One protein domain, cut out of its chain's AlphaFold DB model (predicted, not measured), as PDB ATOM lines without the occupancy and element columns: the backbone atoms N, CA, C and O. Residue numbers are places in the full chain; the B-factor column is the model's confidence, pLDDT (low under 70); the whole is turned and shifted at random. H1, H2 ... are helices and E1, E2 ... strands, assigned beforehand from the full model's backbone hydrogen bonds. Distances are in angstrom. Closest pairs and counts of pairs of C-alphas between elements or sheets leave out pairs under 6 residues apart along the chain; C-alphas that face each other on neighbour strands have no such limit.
ATOM      1  N   GLN A  23     196.687 241.869 123.049       54.03
ATOM      2  CA  GLN A  23     197.615 242.984 122.900       54.03
ATOM      3  C   GLN A  23     199.026 242.407 122.779       54.03
ATOM      4  O   GLN A  23     199.444 241.639 123.656       54.03
ATOM      5  N   PRO A  24     199.755 242.726 121.696       61.34
ATOM      6  CA  PRO A  24     201.045 242.114 121.476       61.34
ATOM      7  C   PRO A  24     201.941 242.426 122.674       61.34
ATOM      8  O   PRO A  24     201.896 243.524 123.246       61.34
ATOM      9  N   TYR A  25     202.750 241.434 123.043       64.12
ATOM     10  CA  TYR A  25     203.707 241.498 124.150       64.12
ATOM     11  C   TYR A  25     203.100 241.481 125.558       64.12
ATOM     12  O   TYR A  25     203.836 241.740 126.509       64.12
ATOM     13  N   VAL A  26     201.802 241.185 125.711       72.62
ATOM     14  CA  VAL A  26     201.228 240.854 127.022       72.62
ATOM     15  C   VAL A  26     201.513 239.393 127.337       72.62
ATOM     16  O   VAL A  26     201.221 238.491 126.554       72.62
ATOM     17  N   HIS A  27     202.086 239.176 128.508       81.94
ATOM     18  CA  HIS A  27     202.446 237.874 129.029       81.94
ATOM     19  C   HIS A  27     201.967 237.759 130.470       81.94
ATOM     20  O   HIS A  27     201.755 238.764 131.155       81.94
ATOM     21  N   ASN A  28     201.831 236.528 130.937       85.06
ATOM     22  CA  ASN A  28     201.540 236.232 132.322       85.06
ATOM     23  C   ASN A  28     202.487 235.160 132.860       85.06
ATOM     24  O   ASN A  28     202.926 234.277 132.126       85.06
ATOM     25  N   CYS A  29     202.766 235.230 134.158       86.81
ATOM     26  CA  CYS A  29     203.409 234.147 134.882       86.81
ATOM     27  C   CYS A  29     202.731 233.903 136.228       86.81
ATOM     28  O   CYS A  29     202.317 234.845 136.912       86.81
ATOM     29  N   SER A  30     202.611 232.634 136.610       89.81
ATOM     30  CA  SER A  30     202.274 232.266 137.982       89.81
ATOM     31  C   SER A  30     203.505 232.444 138.867       89.81
ATOM     32  O   SER A  30     204.636 232.190 138.449       89.81
ATOM     33  N   VAL A  31     203.299 232.908 140.096       90.94
ATOM     34  CA  VAL A  31     204.374 233.094 141.065       90.94
ATOM     35  C   VAL A  31     204.007 232.451 142.386       90.94
ATOM     36  O   VAL A  31     203.051 232.857 143.047       90.94
ATOM     37  N   SER A  32     204.810 231.472 142.788       91.19
ATOM     38  CA  SER A  32     204.726 230.845 144.103       91.19
ATOM     39  C   SER A  32     205.797 231.447 144.998       91.19
ATOM     40  O   SER A  32     206.988 231.351 144.693       91.19
ATOM     41  N   ILE A  33     205.380 232.080 146.096       88.88
ATOM     42  CA  ILE A  33     206.292 232.733 147.035       88.88
ATOM     43  C   ILE A  33     206.180 232.152 148.439       88.88
ATOM     44  O   ILE A  33     205.085 232.047 148.995       88.88
ATOM     45  N   LEU A  34     207.328 231.803 149.018       87.12
ATOM     46  CA  LEU A  34     207.455 231.444 150.428       87.12
ATOM     47  C   LEU A  34     207.964 232.661 151.201       87.12
ATOM     48  O   LEU A  34     209.115 233.072 151.031       87.12
ATOM     49  N   HIS A  35     207.112 233.229 152.055       80.88
ATOM     50  CA  HIS A  35     207.434 234.382 152.898       80.88
ATOM     51  C   HIS A  35     206.946 234.141 154.332       80.88
ATOM     52  O   HIS A  35     205.794 233.768 154.548       80.88
ATOM     53  N   LYS A  36     207.823 234.340 155.331       79.75
ATOM     54  CA  LYS A  36     207.537 234.060 156.758       79.75
ATOM     55  C   LYS A  36     206.948 232.655 156.991       79.75
ATOM     56  O   LYS A  36     205.973 232.497 157.721       79.75
ATOM     57  N   ASN A  37     207.527 231.649 156.332       81.56
ATOM     58  CA  ASN A  37     207.081 230.251 156.374       81.56
ATOM     59  C   ASN A  37     205.631 230.017 155.897       81.56
ATOM     60  O   ASN A  37     204.985 229.049 156.289       81.56
ATOM     61  N   ARG A  38     205.091 230.918 155.066       85.31
ATOM     62  CA  ARG A  38     203.775 230.773 154.438       85.31
ATOM     63  C   ARG A  38     203.902 230.861 152.926       85.31
ATOM     64  O   ARG A  38     204.471 231.821 152.406       85.31
ATOM     65  N   TRP A  39     203.347 229.866 152.245       88.56
ATOM     66  CA  TRP A  39     203.196 229.896 150.799       88.56
ATOM     67  C   TRP A  39     202.055 230.828 150.410       88.56
ATOM     68  O   TRP A  39     201.022 230.913 151.078       88.56
ATOM     69  N   SER A  40     202.253 231.571 149.336       90.50
ATOM     70  CA  SER A  40     201.227 232.396 148.716       90.50
ATOM     71  C   SER A  40     201.403 232.354 147.210       90.50
ATOM     72  O   SER A  40     202.522 232.218 146.712       90.50
ATOM     73  N   GLN A  41     200.288 232.457 146.498       92.44
ATOM     74  CA  GLN A  41     200.264 232.434 145.046       92.44
ATOM     75  C   GLN A  41     199.884 233.803 144.501       92.44
ATOM     76  O   GLN A  41     199.038 234.511 145.053       92.44
ATOM     77  N   TYR A  42     200.535 234.156 143.405       92.88
ATOM     78  CA  TYR A  42     200.317 235.387 142.672       92.88
ATOM     79  C   TYR A  42     200.281 235.079 141.178       92.88
ATOM     80  O   TYR A  42     200.888 234.116 140.714       92.88
ATOM     81  N   ILE A  43     199.584 235.914 140.421       90.81
ATOM     82  CA  ILE A  43     199.705 235.981 138.969       90.81
ATOM     83  C   ILE A  43     200.242 237.355 138.613       90.81
ATOM     84  O   ILE A  43     199.804 238.374 139.151       90.81
ATOM     85  N   VAL A  44     201.228 237.377 137.731       89.50
ATOM     86  CA  VAL A  44     201.824 238.612 137.245       89.50
ATOM     87  C   VAL A  44     201.489 238.737 135.783       89.50
ATOM     88  O   VAL A  44     201.835 237.860 135.000       89.50
ATOM     89  N   PHE A  45     200.850 239.838 135.422       86.81
ATOM     90  CA  PHE A  45     200.670 240.240 134.038       86.81
ATOM     91  C   PHE A  45     201.715 241.290 133.713       86.81
ATOM     92  O   PHE A  45     201.932 242.220 134.488       86.81
ATOM     93  N   PHE A  46     202.375 241.157 132.573       84.62
ATOM     94  CA  PHE A  46     203.378 242.120 132.163       84.62
ATOM     95  C   PHE A  46     203.350 242.351 130.664       84.62
ATOM     96  O   PHE A  46     203.142 241.436 129.869       84.62
ATOM     97  N   LYS A  47     203.594 243.601 130.285       84.31
ATOM     98  CA  LYS A  47     203.759 244.030 128.908       84.31
ATOM     99  C   LYS A  47     205.165 244.558 128.747       84.31
ATOM    100  O   LYS A  47     205.486 245.571 129.354       84.31
ATOM    101  N   LEU A  48     206.014 243.887 127.971       79.19
ATOM    102  CA  LEU A  48     207.436 244.242 127.907       79.19
ATOM    103  C   LEU A  48     207.949 244.253 126.474       79.19
ATOM    104  O   LEU A  48     207.920 243.244 125.773       79.19
ATOM    105  N   HIS A  49     208.421 245.418 126.032       76.12
ATOM    106  CA  HIS A  49     208.900 245.609 124.667       76.12
ATOM    107  C   HIS A  49     209.792 246.852 124.552       76.12
ATOM    108  O   HIS A  49     209.578 247.855 125.230       76.12
ATOM    109  N   SER A  50     210.765 246.833 123.635       77.94
ATOM    110  CA  SER A  50     211.717 247.941 123.436       77.94
ATOM    111  C   SER A  50     211.065 249.251 122.975       77.94
ATOM    112  O   SER A  50     211.606 250.324 123.226       77.94
ATOM    113  N   ARG A  51     209.899 249.170 122.321       79.50
ATOM    114  CA  ARG A  51     209.107 250.334 121.871       79.50
ATOM    115  C   ARG A  51     208.231 250.949 122.962       79.50
ATOM    116  O   ARG A  51     207.658 252.006 122.736       79.50
ATOM    117  N   LEU A  52     208.096 250.299 124.118       81.94
ATOM    118  CA  LEU A  52     207.293 250.839 125.213       81.94
ATOM    119  C   LEU A  52     208.078 251.903 125.992       81.94
ATOM    120  O   LEU A  52     209.318 251.887 125.998       81.94
ATOM    121  N   PRO A  53     207.388 252.855 126.639       84.06
ATOM    122  CA  PRO A  53     208.039 253.819 127.512       84.06
ATOM    123  C   PRO A  53     208.658 253.123 128.729       84.06
ATOM    124  O   PRO A  53     208.214 252.057 129.156       84.06
ATOM    125  N   VAL A  54     209.701 253.734 129.296       85.06
ATOM    126  CA  VAL A  54     210.279 253.277 130.566       85.06
ATOM    127  C   VAL A  54     209.271 253.537 131.679       85.06
ATOM    128  O   VAL A  54     208.899 254.685 131.925       85.06
ATOM    129  N   ASN A  55     208.873 252.484 132.387       84.94
ATOM    130  CA  ASN A  55     208.057 252.619 133.581       84.94
ATOM    131  C   ASN A  55     208.987 252.890 134.767       84.94
ATOM    132  O   ASN A  55     209.714 252.006 135.233       84.94
ATOM    133  N   ARG A  56     209.016 254.154 135.211       84.12
ATOM    134  CA  ARG A  56     209.915 254.622 136.277       84.12
ATOM    135  C   ARG A  56     209.624 253.939 137.609       84.12
ATOM    136  O   ARG A  56     210.569 253.582 138.301       84.12
ATOM    137  N   SER A  57     208.354 253.712 137.934       83.31
ATOM    138  CA  SER A  57     207.942 253.047 139.174       83.31
ATOM    139  C   SER A  57     208.452 251.609 139.218       83.31
ATOM    140  O   SER A  57     209.098 251.202 140.180       83.31
ATOM    141  N   VAL A  58     208.242 250.864 138.132       82.06
ATOM    142  CA  VAL A  58     208.716 249.480 138.005       82.06
ATOM    143  C   VAL A  58     210.248 249.421 137.976       82.06
ATOM    144  O   VAL A  58     210.843 248.584 138.648       82.06
ATOM    145  N   SER A  59     210.904 250.347 137.268       82.38
ATOM    146  CA  SER A  59     212.374 250.434 137.225       82.38
ATOM    147  C   SER A  59     212.983 250.760 138.596       82.38
ATOM    148  O   SER A  59     214.008 250.187 138.962       82.38
ATOM    149  N   PHE A  60     212.339 251.638 139.373       84.06
ATOM    150  CA  PHE A  60     212.756 251.989 140.732       84.06
ATOM    151  C   PHE A  60     212.673 250.785 141.676       84.06
ATOM    152  O   PHE A  60     213.644 250.479 142.367       84.06
ATOM    153  N   VAL A  61     211.543 250.067 141.667       83.94
ATOM    154  CA  VAL A  61     211.344 248.863 142.490       83.94
ATOM    155  C   VAL A  61     212.349 247.774 142.118       83.94
ATOM    156  O   VAL A  61     213.029 247.241 142.989       83.94
ATOM    157  N   ALA A  62     212.499 247.495 140.823       80.06
ATOM    158  CA  ALA A  62     213.378 246.444 140.329       80.06
ATOM    159  C   ALA A  62     214.878 246.749 140.457       80.06
ATOM    160  O   ALA A  62     215.694 245.887 140.133       80.06
ATOM    161  N   ARG A  63     215.257 247.977 140.853       79.69
ATOM    162  CA  ARG A  63     216.652 248.465 140.870       79.69
ATOM    163  C   ARG A  63     217.393 248.210 139.553       79.69
ATOM    164  O   ARG A  63     218.612 248.049 139.524       79.69
ATOM    165  N   SER A  64     216.641 248.161 138.459       70.06
ATOM    166  CA  SER A  64     217.131 247.823 137.132       70.06
ATOM    167  C   SER A  64     216.989 249.034 136.233       70.06
ATOM    168  O   SER A  64     215.965 249.722 136.222       70.06
ATOM    169  N   HIS A  65     218.034 249.296 135.459       62.56
ATOM    170  CA  HIS A  65     218.042 250.408 134.533       62.56
ATOM    171  C   HIS A  65     217.224 249.997 133.303       62.56
ATOM    172  O   HIS A  65     217.707 249.251 132.455       62.56
ATOM    173  N   SER A  66     215.989 250.508 133.217       70.00
ATOM    174  CA  SER A  66     215.087 250.519 132.047       70.00
ATOM    175  C   SER A  66     214.152 249.319 131.824       70.00
ATOM    176  O   SER A  66     214.162 248.685 130.768       70.00
ATOM    177  N   ILE A  67     213.221 249.073 132.754       76.56
ATOM    178  CA  ILE A  67     212.043 248.255 132.417       76.56
ATOM    179  C   ILE A  67     211.088 249.099 131.569       76.56
ATOM    180  O   ILE A  67     210.629 250.162 131.991       76.56
ATOM    181  N   ARG A  68     210.825 248.631 130.343       82.25
ATOM    182  CA  ARG A  68     209.968 249.297 129.354       82.25
ATOM    183  C   ARG A  68     208.647 248.555 129.201       82.25
ATOM    184  O   ARG A  68     208.634 247.449 128.659       82.25
ATOM    185  N   GLY A  69     207.569 249.200 129.634       83.06
ATOM    186  CA  GLY A  69     206.217 248.653 129.693       83.06
ATOM    187  C   GLY A  69     205.711 248.448 131.121       83.06
ATOM    188  O   GLY A  69     206.246 249.033 132.058       83.06
ATOM    189  N   ASP A  70     204.664 247.646 131.281       84.31
ATOM    190  CA  ASP A  70     203.829 247.640 132.485       84.31
ATOM    191  C   ASP A  70     203.835 246.284 133.178       84.31
ATOM    192  O   ASP A  70     203.974 245.247 132.530       84.31
ATOM    193  N   VAL A  71     203.681 246.292 134.501       86.75
ATOM    194  CA  VAL A  71     203.610 245.086 135.328       86.75
ATOM    195  C   VAL A  71     202.461 245.244 136.316       86.75
ATOM    196  O   VAL A  71     202.381 246.248 137.020       86.75
ATOM    197  N   ALA A  72     201.594 244.241 136.382       88.50
ATOM    198  CA  ALA A  72     200.513 244.130 137.345       88.50
ATOM    199  C   ALA A  72     200.680 242.828 138.129       88.50
ATOM    200  O   ALA A  72     200.758 241.749 137.546       88.50
ATOM    201  N   VAL A  73     200.736 242.934 139.454       89.94
ATOM    202  CA  VAL A  73     200.816 241.789 140.364       89.94
ATOM    203  C   VAL A  73     199.456 241.617 141.020       89.94
ATOM    204  O   VAL A  73     198.910 242.562 141.580       89.94
ATOM    205  N   MET A  74     198.912 240.408 140.955       91.06
ATOM    206  CA  MET A  74     197.630 240.056 141.552       91.06
ATOM    207  C   MET A  74     197.804 238.860 142.474       91.06
ATOM    208  O   MET A  74     198.528 237.919 142.156       91.06
ATOM    209  N   ARG A  75     197.132 238.887 143.624       91.69
ATOM    210  CA  ARG A  75     197.128 237.767 144.562       91.69
ATOM    211  C   ARG A  75     196.091 236.735 144.147       91.69
ATOM    212  O   ARG A  75     194.975 237.096 143.781       91.69
ATOM    213  N   ILE A  76     196.447 235.464 144.282       91.62
ATOM    214  CA  ILE A  76     195.546 234.333 144.072       91.62
ATOM    215  C   ILE A  76     195.122 233.775 145.439       91.62
ATOM    216  O   ILE A  76     195.945 233.592 146.345       91.62
ATOM    217  N   GLY A  77     193.817 233.576 145.611       87.38
ATOM    218  CA  GLY A  77     193.213 232.890 146.749       87.38
ATOM    219  C   GLY A  77     193.418 231.376 146.685       87.38
ATOM    220  O   GLY A  77     193.920 230.834 145.707       87.38
ATOM    221  N   PHE A  78     193.016 230.668 147.737       83.75
ATOM    222  CA  PHE A  78     193.130 229.203 147.778       83.75
ATOM    223  C   PHE A  78     192.290 228.503 146.693       83.75
ATOM    224  O   PHE A  78     192.646 227.429 146.226       83.75
ATOM    225  N   ASP A  79     191.196 229.132 146.272       85.88
ATOM    226  CA  ASP A  79     190.280 228.664 145.231       85.88
ATOM    227  C   ASP A  79     190.720 229.046 143.806       85.88
ATOM    228  O   ASP A  79     189.954 228.889 142.856       85.88
ATOM    229  N   GLY A  80     191.933 229.587 143.643       82.75
ATOM    230  CA  GLY A  80     192.454 230.020 142.349       82.75
ATOM    231  C   GLY A  80     191.898 231.360 141.854       82.75
ATOM    232  O   GLY A  80     192.271 231.806 140.769       82.75
ATOM    233  N   ARG A  81     191.029 232.036 142.620       86.00
ATOM    234  CA  ARG A  81     190.455 233.331 142.221       86.00
ATOM    235  C   ARG A  81     191.379 234.486 142.581       86.00
ATOM    236  O   ARG A  81     192.116 234.430 143.564       86.00
ATOM    237  N   VAL A  82     191.317 235.567 141.803       87.25
ATOM    238  CA  VAL A  82     192.020 236.810 142.146       87.25
ATOM    239  C   VAL A  82     191.357 237.432 143.370       87.25
ATOM    240  O   VAL A  82     190.144 237.635 143.395       87.25
ATOM    241  N   VAL A  83     192.161 237.736 144.384       86.81
ATOM    242  CA  VAL A  83     191.708 238.342 145.639       86.81
ATOM    243  C   VAL A  83     192.418 239.665 145.890       86.81
ATOM    244  O   VAL A  83     193.514 239.914 145.380       86.81
ATOM    245  N   ASN A  84     191.810 240.508 146.723       87.19
ATOM    246  CA  ASN A  84     192.408 241.780 147.116       87.19
ATOM    247  C   ASN A  84     193.768 241.571 147.796       87.19
ATOM    248  O   ASN A  84     193.929 240.710 148.671       87.19
ATOM    249  N   MET A  85     194.736 242.405 147.419       81.75
ATOM    250  CA  MET A  85     196.028 242.469 148.090       81.75
ATOM    251  C   MET A  85     195.868 243.035 149.502       81.75
ATOM    252  O   MET A  85     195.183 244.032 149.728       81.75
ATOM    253  N   ARG A  86     196.524 242.394 150.466       85.44
ATOM    254  CA  ARG A  86     196.628 242.847 151.855       85.44
ATOM    255  C   ARG A  86     197.800 243.814 151.991       85.44
ATOM    256  O   ARG A  86     198.721 243.796 151.181       85.44
ATOM    257  N   HIS A  87     197.832 244.586 153.074       76.75
ATOM    258  CA  HIS A  87     198.903 245.559 153.330       76.75
ATOM    259  C   HIS A  87     200.319 244.943 153.256       76.75
ATOM    260  O   HIS A  87     201.235 245.528 152.683       76.75
ATOM    261  N   GLY A  88     200.496 243.715 153.760       77.62
ATOM    262  CA  GLY A  88     201.776 242.998 153.695       77.62
ATOM    263  C   GLY A  88     202.177 242.503 152.300       77.62
ATOM    264  O   GLY A  88     203.353 242.207 152.086       77.62
ATOM    265  N   ASP A  89     201.242 242.433 151.351       84.31
ATOM    266  CA  ASP A  89     201.496 241.914 150.005       84.31
ATOM    267  C   ASP A  89     202.234 242.942 149.130       84.31
ATOM    268  O   ASP A  89     202.825 242.564 148.125       84.31
ATOM    269  N   ALA A  90     202.276 244.222 149.520       85.38
ATOM    270  CA  ALA A  90     203.039 245.248 148.804       85.38
ATOM    271  C   ALA A  90     204.547 244.936 148.780       85.38
ATOM    272  O   ALA A  90     205.191 245.021 147.739       85.38
ATOM    273  N   VAL A  91     205.104 244.490 149.913       85.44
ATOM    274  CA  VAL A  91     206.520 244.083 150.003       85.44
ATOM    275  C   VAL A  91     206.789 242.846 149.147       85.44
ATOM    276  O   VAL A  91     207.837 242.734 148.514       85.44
ATOM    277  N   VAL A  92     205.829 241.923 149.114       87.62
ATOM    278  CA  VAL A  92     205.903 240.699 148.314       87.62
ATOM    279  C   VAL A  92     205.846 241.040 146.822       87.62
ATOM    280  O   VAL A  92     206.650 240.533 146.047       87.62
ATOM    281  N   ALA A  93     204.966 241.957 146.418       88.62
ATOM    282  CA  ALA A  93     204.881 242.442 145.045       88.62
ATOM    283  C   ALA A  93     206.183 243.119 144.591       88.62
ATOM    284  O   ALA A  93     206.656 242.828 143.494       88.62
ATOM    285  N   ASP A  94     206.816 243.931 145.444       88.56
ATOM    286  CA  ASP A  94     208.120 244.534 145.140       88.56
ATOM    287  C   ASP A  94     209.199 243.464 144.873       88.56
ATOM    288  O   ASP A  94     209.988 243.574 143.928       88.56
ATOM    289  N   GLN A  95     209.216 242.386 145.667       87.62
ATOM    290  CA  GLN A  95     210.126 241.250 145.467       87.62
ATOM    291  C   GLN A  95     209.835 240.501 144.163       87.62
ATOM    292  O   GLN A  95     210.765 240.148 143.438       87.62
ATOM    293  N   ILE A  96     208.556 240.289 143.845       89.25
ATOM    294  CA  ILE A  96     208.122 239.654 142.599       89.25
ATOM    295  C   ILE A  96     208.587 240.472 141.390       89.25
ATOM    296  O   ILE A  96     209.199 239.920 140.477       89.25
ATOM    297  N   VAL A  97     208.358 241.788 141.402       88.19
ATOM    298  CA  VAL A  97     208.775 242.703 140.327       88.19
ATOM    299  C   VAL A  97     210.295 242.699 140.161       88.19
ATOM    300  O   VAL A  97     210.794 242.613 139.038       88.19
ATOM    301  N   THR A  98     211.037 242.724 141.270       87.38
ATOM    302  CA  THR A  98     212.504 242.633 141.251       87.38
ATOM    303  C   THR A  98     212.961 241.322 140.621       87.38
ATOM    304  O   THR A  98     213.805 241.321 139.725       87.38
ATOM    305  N   LYS A  99     212.357 240.194 141.014       87.00
ATOM    306  CA  LYS A  99     212.754 238.893 140.481       87.00
ATOM    307  C   LYS A  99     212.402 238.726 139.008       87.00
ATOM    308  O   LYS A  99     213.194 238.172 138.248       87.00
ATOM    309  N   LEU A 100     211.239 239.227 138.594       85.75
ATOM    310  CA  LEU A 100     210.839 239.267 137.192       85.75
ATOM    311  C   LEU A 100     211.879 240.034 136.365       85.75
ATOM    312  O   LEU A 100     212.339 239.537 135.338       85.75
ATOM    313  N   ALA A 101     212.307 241.202 136.845       83.69
ATOM    314  CA  ALA A 101     213.317 242.015 136.182       83.69
ATOM    315  C   ALA A 101     214.663 241.296 136.029       83.69
ATOM    316  O   ALA A 101     215.237 241.308 134.941       83.69
ATOM    317  N   GLU A 102     215.151 240.643 137.087       84.31
ATOM    318  CA  GLU A 102     216.372 239.828 137.047       84.31
ATOM    319  C   GLU A 102     216.266 238.696 136.017       84.31
ATOM    320  O   GLU A 102     217.154 238.524 135.178       84.31
ATOM    321  N   THR A 103     215.160 237.943 136.045       81.00
ATOM    322  CA  THR A 103     214.918 236.842 135.104       81.00
ATOM    323  C   THR A 103     214.939 237.346 133.663       81.00
ATOM    324  O   THR A 103     215.524 236.702 132.791       81.00
ATOM    325  N   MET A 104     214.372 238.523 133.408       76.69
ATOM    326  CA  MET A 104     214.324 239.112 132.071       76.69
ATOM    327  C   MET A 104     215.632 239.760 131.624       76.69
ATOM    328  O   MET A 104     215.945 239.760 130.432       76.69
ATOM    329  N   ALA A 105     216.417 240.285 132.563       75.25
ATOM    330  CA  ALA A 105     217.763 240.770 132.299       75.25
ATOM    331  C   ALA A 105     218.736 239.618 131.998       75.25
ATOM    332  O   ALA A 105     219.716 239.822 131.277       75.25
ATOM    333  N   SER A 106     218.463 238.414 132.512       72.12
ATOM    334  CA  SER A 106     219.316 237.250 132.297       72.12
ATOM    335  C   SER A 106     219.531 236.968 130.802       72.12
ATOM    336  O   SER A 106     218.613 237.002 129.976       72.12
ATOM    337  N   MET A 107     220.774 236.645 130.435       53.72
ATOM    338  CA  MET A 107     221.160 236.350 129.047       53.72
ATOM    339  C   MET A 107     220.335 235.218 128.421       53.72
ATOM    340  O   MET A 107     220.119 235.198 127.208       53.72
ATOM    341  N   ARG A 108     219.841 234.289 129.249       55.69
ATOM    342  CA  ARG A 108     219.000 233.167 128.825       55.69
ATOM    343  C   ARG A 108     217.666 233.649 128.248       55.69
ATOM    344  O   ARG A 108     217.245 233.139 127.212       55.69
ATOM    345  N   TYR A 109     217.059 234.676 128.847       57.62
ATOM    346  CA  TYR A 109     215.838 235.292 128.328       57.62
ATOM    347  C   TYR A 109     216.084 236.032 127.010       57.62
ATOM    348  O   TYR A 109     215.357 235.833 126.037       57.62
ATOM    349  N   ARG A 110     217.159 236.830 126.938       60.53
ATOM    350  CA  ARG A 110     217.514 237.591 125.725       60.53
ATOM    351  C   ARG A 110     217.719 236.698 124.496       60.53
ATOM    352  O   ARG A 110     217.366 237.111 123.395       60.53
ATOM    353  N   LYS A 111     218.250 235.482 124.683       58.16
ATOM    354  CA  LYS A 111     218.438 234.496 123.605       58.16
ATOM    355  C   LYS A 111     217.146 233.765 123.227       58.16
ATOM    356  O   LYS A 111     216.871 233.613 122.045       58.16
ATOM    357  N   LEU A 112     216.365 233.312 124.212       59.91
ATOM    358  CA  LEU A 112     215.192 232.463 123.962       59.91
ATOM    359  C   LEU A 112     213.929 233.247 123.585       59.91
ATOM    360  O   LEU A 112     213.039 232.668 122.971       59.91
ATOM    361  N   LYS A 113     213.827 234.533 123.960       63.56
ATOM    362  CA  LYS A 113     212.638 235.392 123.762       63.56
ATOM    363  C   LYS A 113     211.315 234.774 124.254       63.56
ATOM    364  O   LYS A 113     210.245 235.200 123.831       63.56
ATOM    365  N   ARG A 114     211.364 233.770 125.135       66.31
ATOM    366  CA  ARG A 114     210.181 233.130 125.723       66.31
ATOM    367  C   ARG A 114     209.903 233.745 127.083       66.31
ATOM    368  O   ARG A 114     210.760 233.656 127.960       66.31
ATOM    369  N   ALA A 115     208.718 234.335 127.233       67.44
ATOM    370  CA  ALA A 115     208.189 234.807 128.510       67.44
ATOM    371  C   ALA A 115     208.237 233.685 129.567       67.44
ATOM    372  O   ALA A 115     207.901 232.545 129.227       67.44
ATOM    373  N   PRO A 116     208.652 233.956 130.821       68.62
ATOM    374  CA  PRO A 116     208.475 232.983 131.890       68.62
ATOM    375  C   PRO A 116     206.981 232.695 132.061       68.62
ATOM    376  O   PRO A 116     206.185 233.627 132.087       68.62
ATOM    377  N   THR A 117     206.611 231.423 132.183       76.62
ATOM    378  CA  THR A 117     205.237 230.993 132.500       76.62
ATOM    379  C   THR A 117     205.037 230.786 133.998       76.62
ATOM    380  O   THR A 117     203.930 230.950 134.497       76.62
ATOM    381  N   GLU A 118     206.114 230.481 134.724       80.25
ATOM    382  CA  GLU A 118     206.103 230.247 136.165       80.25
ATOM    383  C   GLU A 118     207.400 230.764 136.805       80.25
ATOM    384  O   GLU A 118     208.487 230.643 136.232       80.25
ATOM    385  N   LEU A 119     207.287 231.358 137.994       78.44
ATOM    386  CA  LEU A 119     208.407 231.780 138.831       78.44
ATOM    387  C   LEU A 119     208.214 231.254 140.255       78.44
ATOM    388  O   LEU A 119     207.184 231.473 140.886       78.44
ATOM    389  N   MET A 120     209.247 230.629 140.804       79.88
ATOM    390  CA  MET A 120     209.293 230.293 142.224       79.88
ATOM    391  C   MET A 120     210.228 231.264 142.937       79.88
ATOM    392  O   MET A 120     211.384 231.429 142.543       79.88
ATOM    393  N   ILE A 121     209.730 231.907 143.991       81.44
ATOM    394  CA  ILE A 121     210.500 232.849 144.801       81.44
ATOM    395  C   ILE A 121     210.527 232.344 146.238       81.44
ATOM    396  O   ILE A 121     209.518 232.323 146.935       81.44
ATOM    397  N   VAL A 122     211.704 231.959 146.711       77.81
ATOM    398  CA  VAL A 122     211.902 231.602 148.115       77.81
ATOM    399  C   VAL A 122     212.581 232.780 148.792       77.81
ATOM    400  O   VAL A 122     213.728 233.095 148.485       77.81
ATOM    401  N   THR A 123     211.862 233.461 149.686       66.69
ATOM    402  CA  THR A 123     212.428 234.580 150.449       66.69
ATOM    403  C   THR A 123     212.774 234.126 151.861       66.69
ATOM    404  O   THR A 123     211.899 233.927 152.703       66.69
ATOM    405  N   THR A 124     214.068 233.977 152.138       54.69
ATOM    406  CA  THR A 124     214.600 233.983 153.504       54.69
ATOM    407  C   THR A 124     214.792 235.435 153.934       54.69
ATOM    408  O   THR A 124     215.209 236.293 153.157       54.69
ATOM    409  N   VAL A 125     214.367 235.754 155.152       46.03
ATOM    410  CA  VAL A 125     214.195 237.135 155.611       46.03
ATOM    411  C   VAL A 125     215.536 237.879 155.632       46.03
ATOM    412  O   VAL A 125     216.362 237.642 156.504       46.03
ATOM    413  N   ALA A 126     215.693 238.873 154.761       42.22
ATOM    414  CA  ALA A 126     216.387 240.103 155.117       42.22
ATOM    415  C   ALA A 126     215.312 241.194 155.191       42.22
ATOM    416  O   ALA A 126     214.652 241.478 154.190       42.22
ATOM    417  N   ARG A 127     215.063 241.745 156.390       44.78
ATOM    418  CA  ARG A 127     214.055 242.799 156.614       44.78
ATOM    419  C   ARG A 127     214.203 243.891 155.546       44.78
ATOM    420  O   ARG A 127     215.262 244.509 155.437       44.78
ATOM    421  N   SER A 128     213.140 244.137 154.780       44.97
ATOM    422  CA  SER A 128     213.095 245.259 153.839       44.97
ATOM    423  C   SER A 128     213.162 246.575 154.618       44.97
ATOM    424  O   SER A 128     212.544 246.703 155.671       44.97
ATOM    425  N   ARG A 129     213.900 247.568 154.110       48.97
ATOM    426  CA  ARG A 129     214.104 248.873 154.769       48.97
ATOM    427  C   ARG A 129     212.782 249.600 155.063       48.97
ATOM    428  O   ARG A 129     212.668 250.215 156.112       48.97
ATOM    429  N   ARG A 130     211.746 249.392 154.238       49.53
ATOM    430  CA  ARG A 130     210.382 249.906 154.483       49.53
ATOM    431  C   ARG A 130     209.712 249.319 155.732       49.53
ATOM    432  O   ARG A 130     208.867 249.972 156.320       49.53
ATOM    433  N   GLN A 131     210.093 248.112 156.161       50.38
ATOM    434  CA  GLN A 131     209.636 247.551 157.441       50.38
ATOM    435  C   GLN A 131     210.358 248.178 158.640       50.38
ATOM    436  O   GLN A 131     209.834 248.103 159.738       50.38
ATOM    437  N   ARG A 132     211.539 248.792 158.448       49.53
ATOM    438  CA  ARG A 132     212.243 249.522 159.518       49.53
ATOM    439  C   ARG A 132     211.675 250.921 159.750       49.53
ATOM    440  O   ARG A 132     211.841 251.451 160.833       49.53
ATOM    441  N   GLU A 133     211.044 251.510 158.739       46.19
ATOM    442  CA  GLU A 133     210.482 252.869 158.795       46.19
ATOM    443  C   GLU A 133     209.018 252.890 159.281       46.19
ATOM    444  O   GLU A 133     208.448 253.963 159.441       46.19
ATOM    445  N   ALA A 134     208.408 251.720 159.513       46.03
ATOM    446  CA  ALA A 134     207.005 251.569 159.915       46.03
ATOM    447  C   ALA A 134     206.814 251.003 161.341       46.03
ATOM    448  O   ALA A 134     205.683 250.710 161.723       46.03
TER     449      ALA A 134
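What this domain is: This is residues 23 to 134 of the 136 residues of an uncharacterized protein of Trametes pubescens (UniProt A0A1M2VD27). A twisted sheet of four strands curls round one long helix, H2, and the short helix H1 packs on H2 and on the edge strand E3. Residues 106 to 112, with the short helix H3, stick out past the end of H2, and after E4 the last residues run off from the sheet to a small helix, H4. The printed part has 112 residues, with the named elements in the order E1, E2, H1, E3, H2, H3, E4, H4. The sheet is mixed, in the order E3, E2, E1, E4, and the class is mixed, helices and strands. The whole is compact, with a radius of gyration of the C-alphas of 14.2 A, and rounded, spanning 37 by 34 by 24 A.

How they stand to each other: Begin in the sheet with its inner strands, E1, residues 26 to 35, and E2, residues 38 to 48, which form an antiparallel hairpin; look there for N 31 and O 42, 2.8 A apart and within hydrogen-bond range. On the other side of E2 you find the edge strand E3, residues 69 to 76, antiparallel to it at 155 degrees, with N 72 and O 45 at 2.8 A. The other edge strand, E4, residues 118 to 122, is parallel to E1 at 24 degrees, with N 119 and O 30 at 2.8 A. The sheet curls round H2, residues 89 to 105, which is on it with 50 pairs of C-alphas within 10 A. The closest C-alphas of H2 and E3 are those of Ala 93 and Val 73, 6.2 A apart; those of H2 and E4 are Ile 96 and Ile 121, 7.5 A apart. H1, residues 56 to 61, touches H2 at residues 94 to 98 alone, about perpendicular at 78 degrees, with the C-alphas of Val 61 and Asp 94 closest at 6.0 A. H1 and H2 are on one face of the sheet, an arrangement of two layers, helices over one face of a sheet. H3, residues 107 to 112, is close to H2 but not clearly touching, with the C-alphas of Thr 103 and Tyr 109 closest at 7.0 A. E3, H2, H3 and E4 make a split strand-helix-strand unit, two strands of one sheet that are not neighbours, with helices between them along the chain and E2 and E1 between them in the sheet, and its crossover is left-handed. H4, residues 129 to 132, is only just apart from H2, at 8.3 A. In H1, H2 and H3 every O i to N i+4 pair is within hydrogen-bond range; H4 is too short for such a pair.

Where its parts are: Find C-alpha 26 at (201.228, 240.854, 127.022), where E1 begins; it runs 27.4 A to C-alpha 35. E2 is the longest strand by residues and measures 30.0 A, E3 22.9 A and E4 13.4 A. Find C-alpha 89 at (201.496, 241.914, 150.005), from which H2 runs 24.1 A to C-alpha 105. The short helices H1, H3 and H4 measure 8.6 A, 8.8 A and 5.1 A, and H4 ends at C-alpha 132, (212.243, 249.522, 159.518).

The domain as a whole: The C-alphas of Lys 111 and Ala 134 are the two farthest apart, at 41.7 A. The printed part has no cut. The one long link, residues 77 to 88, joins E3 to H2, and within it residues 82 to 83 pair antiparallel with residues 75 to 76 of E3. The mean pLDDT of the printed part is 77.3; it is under 70 at residues 23 to 25, 65, 107 to 116 and 123 to 134.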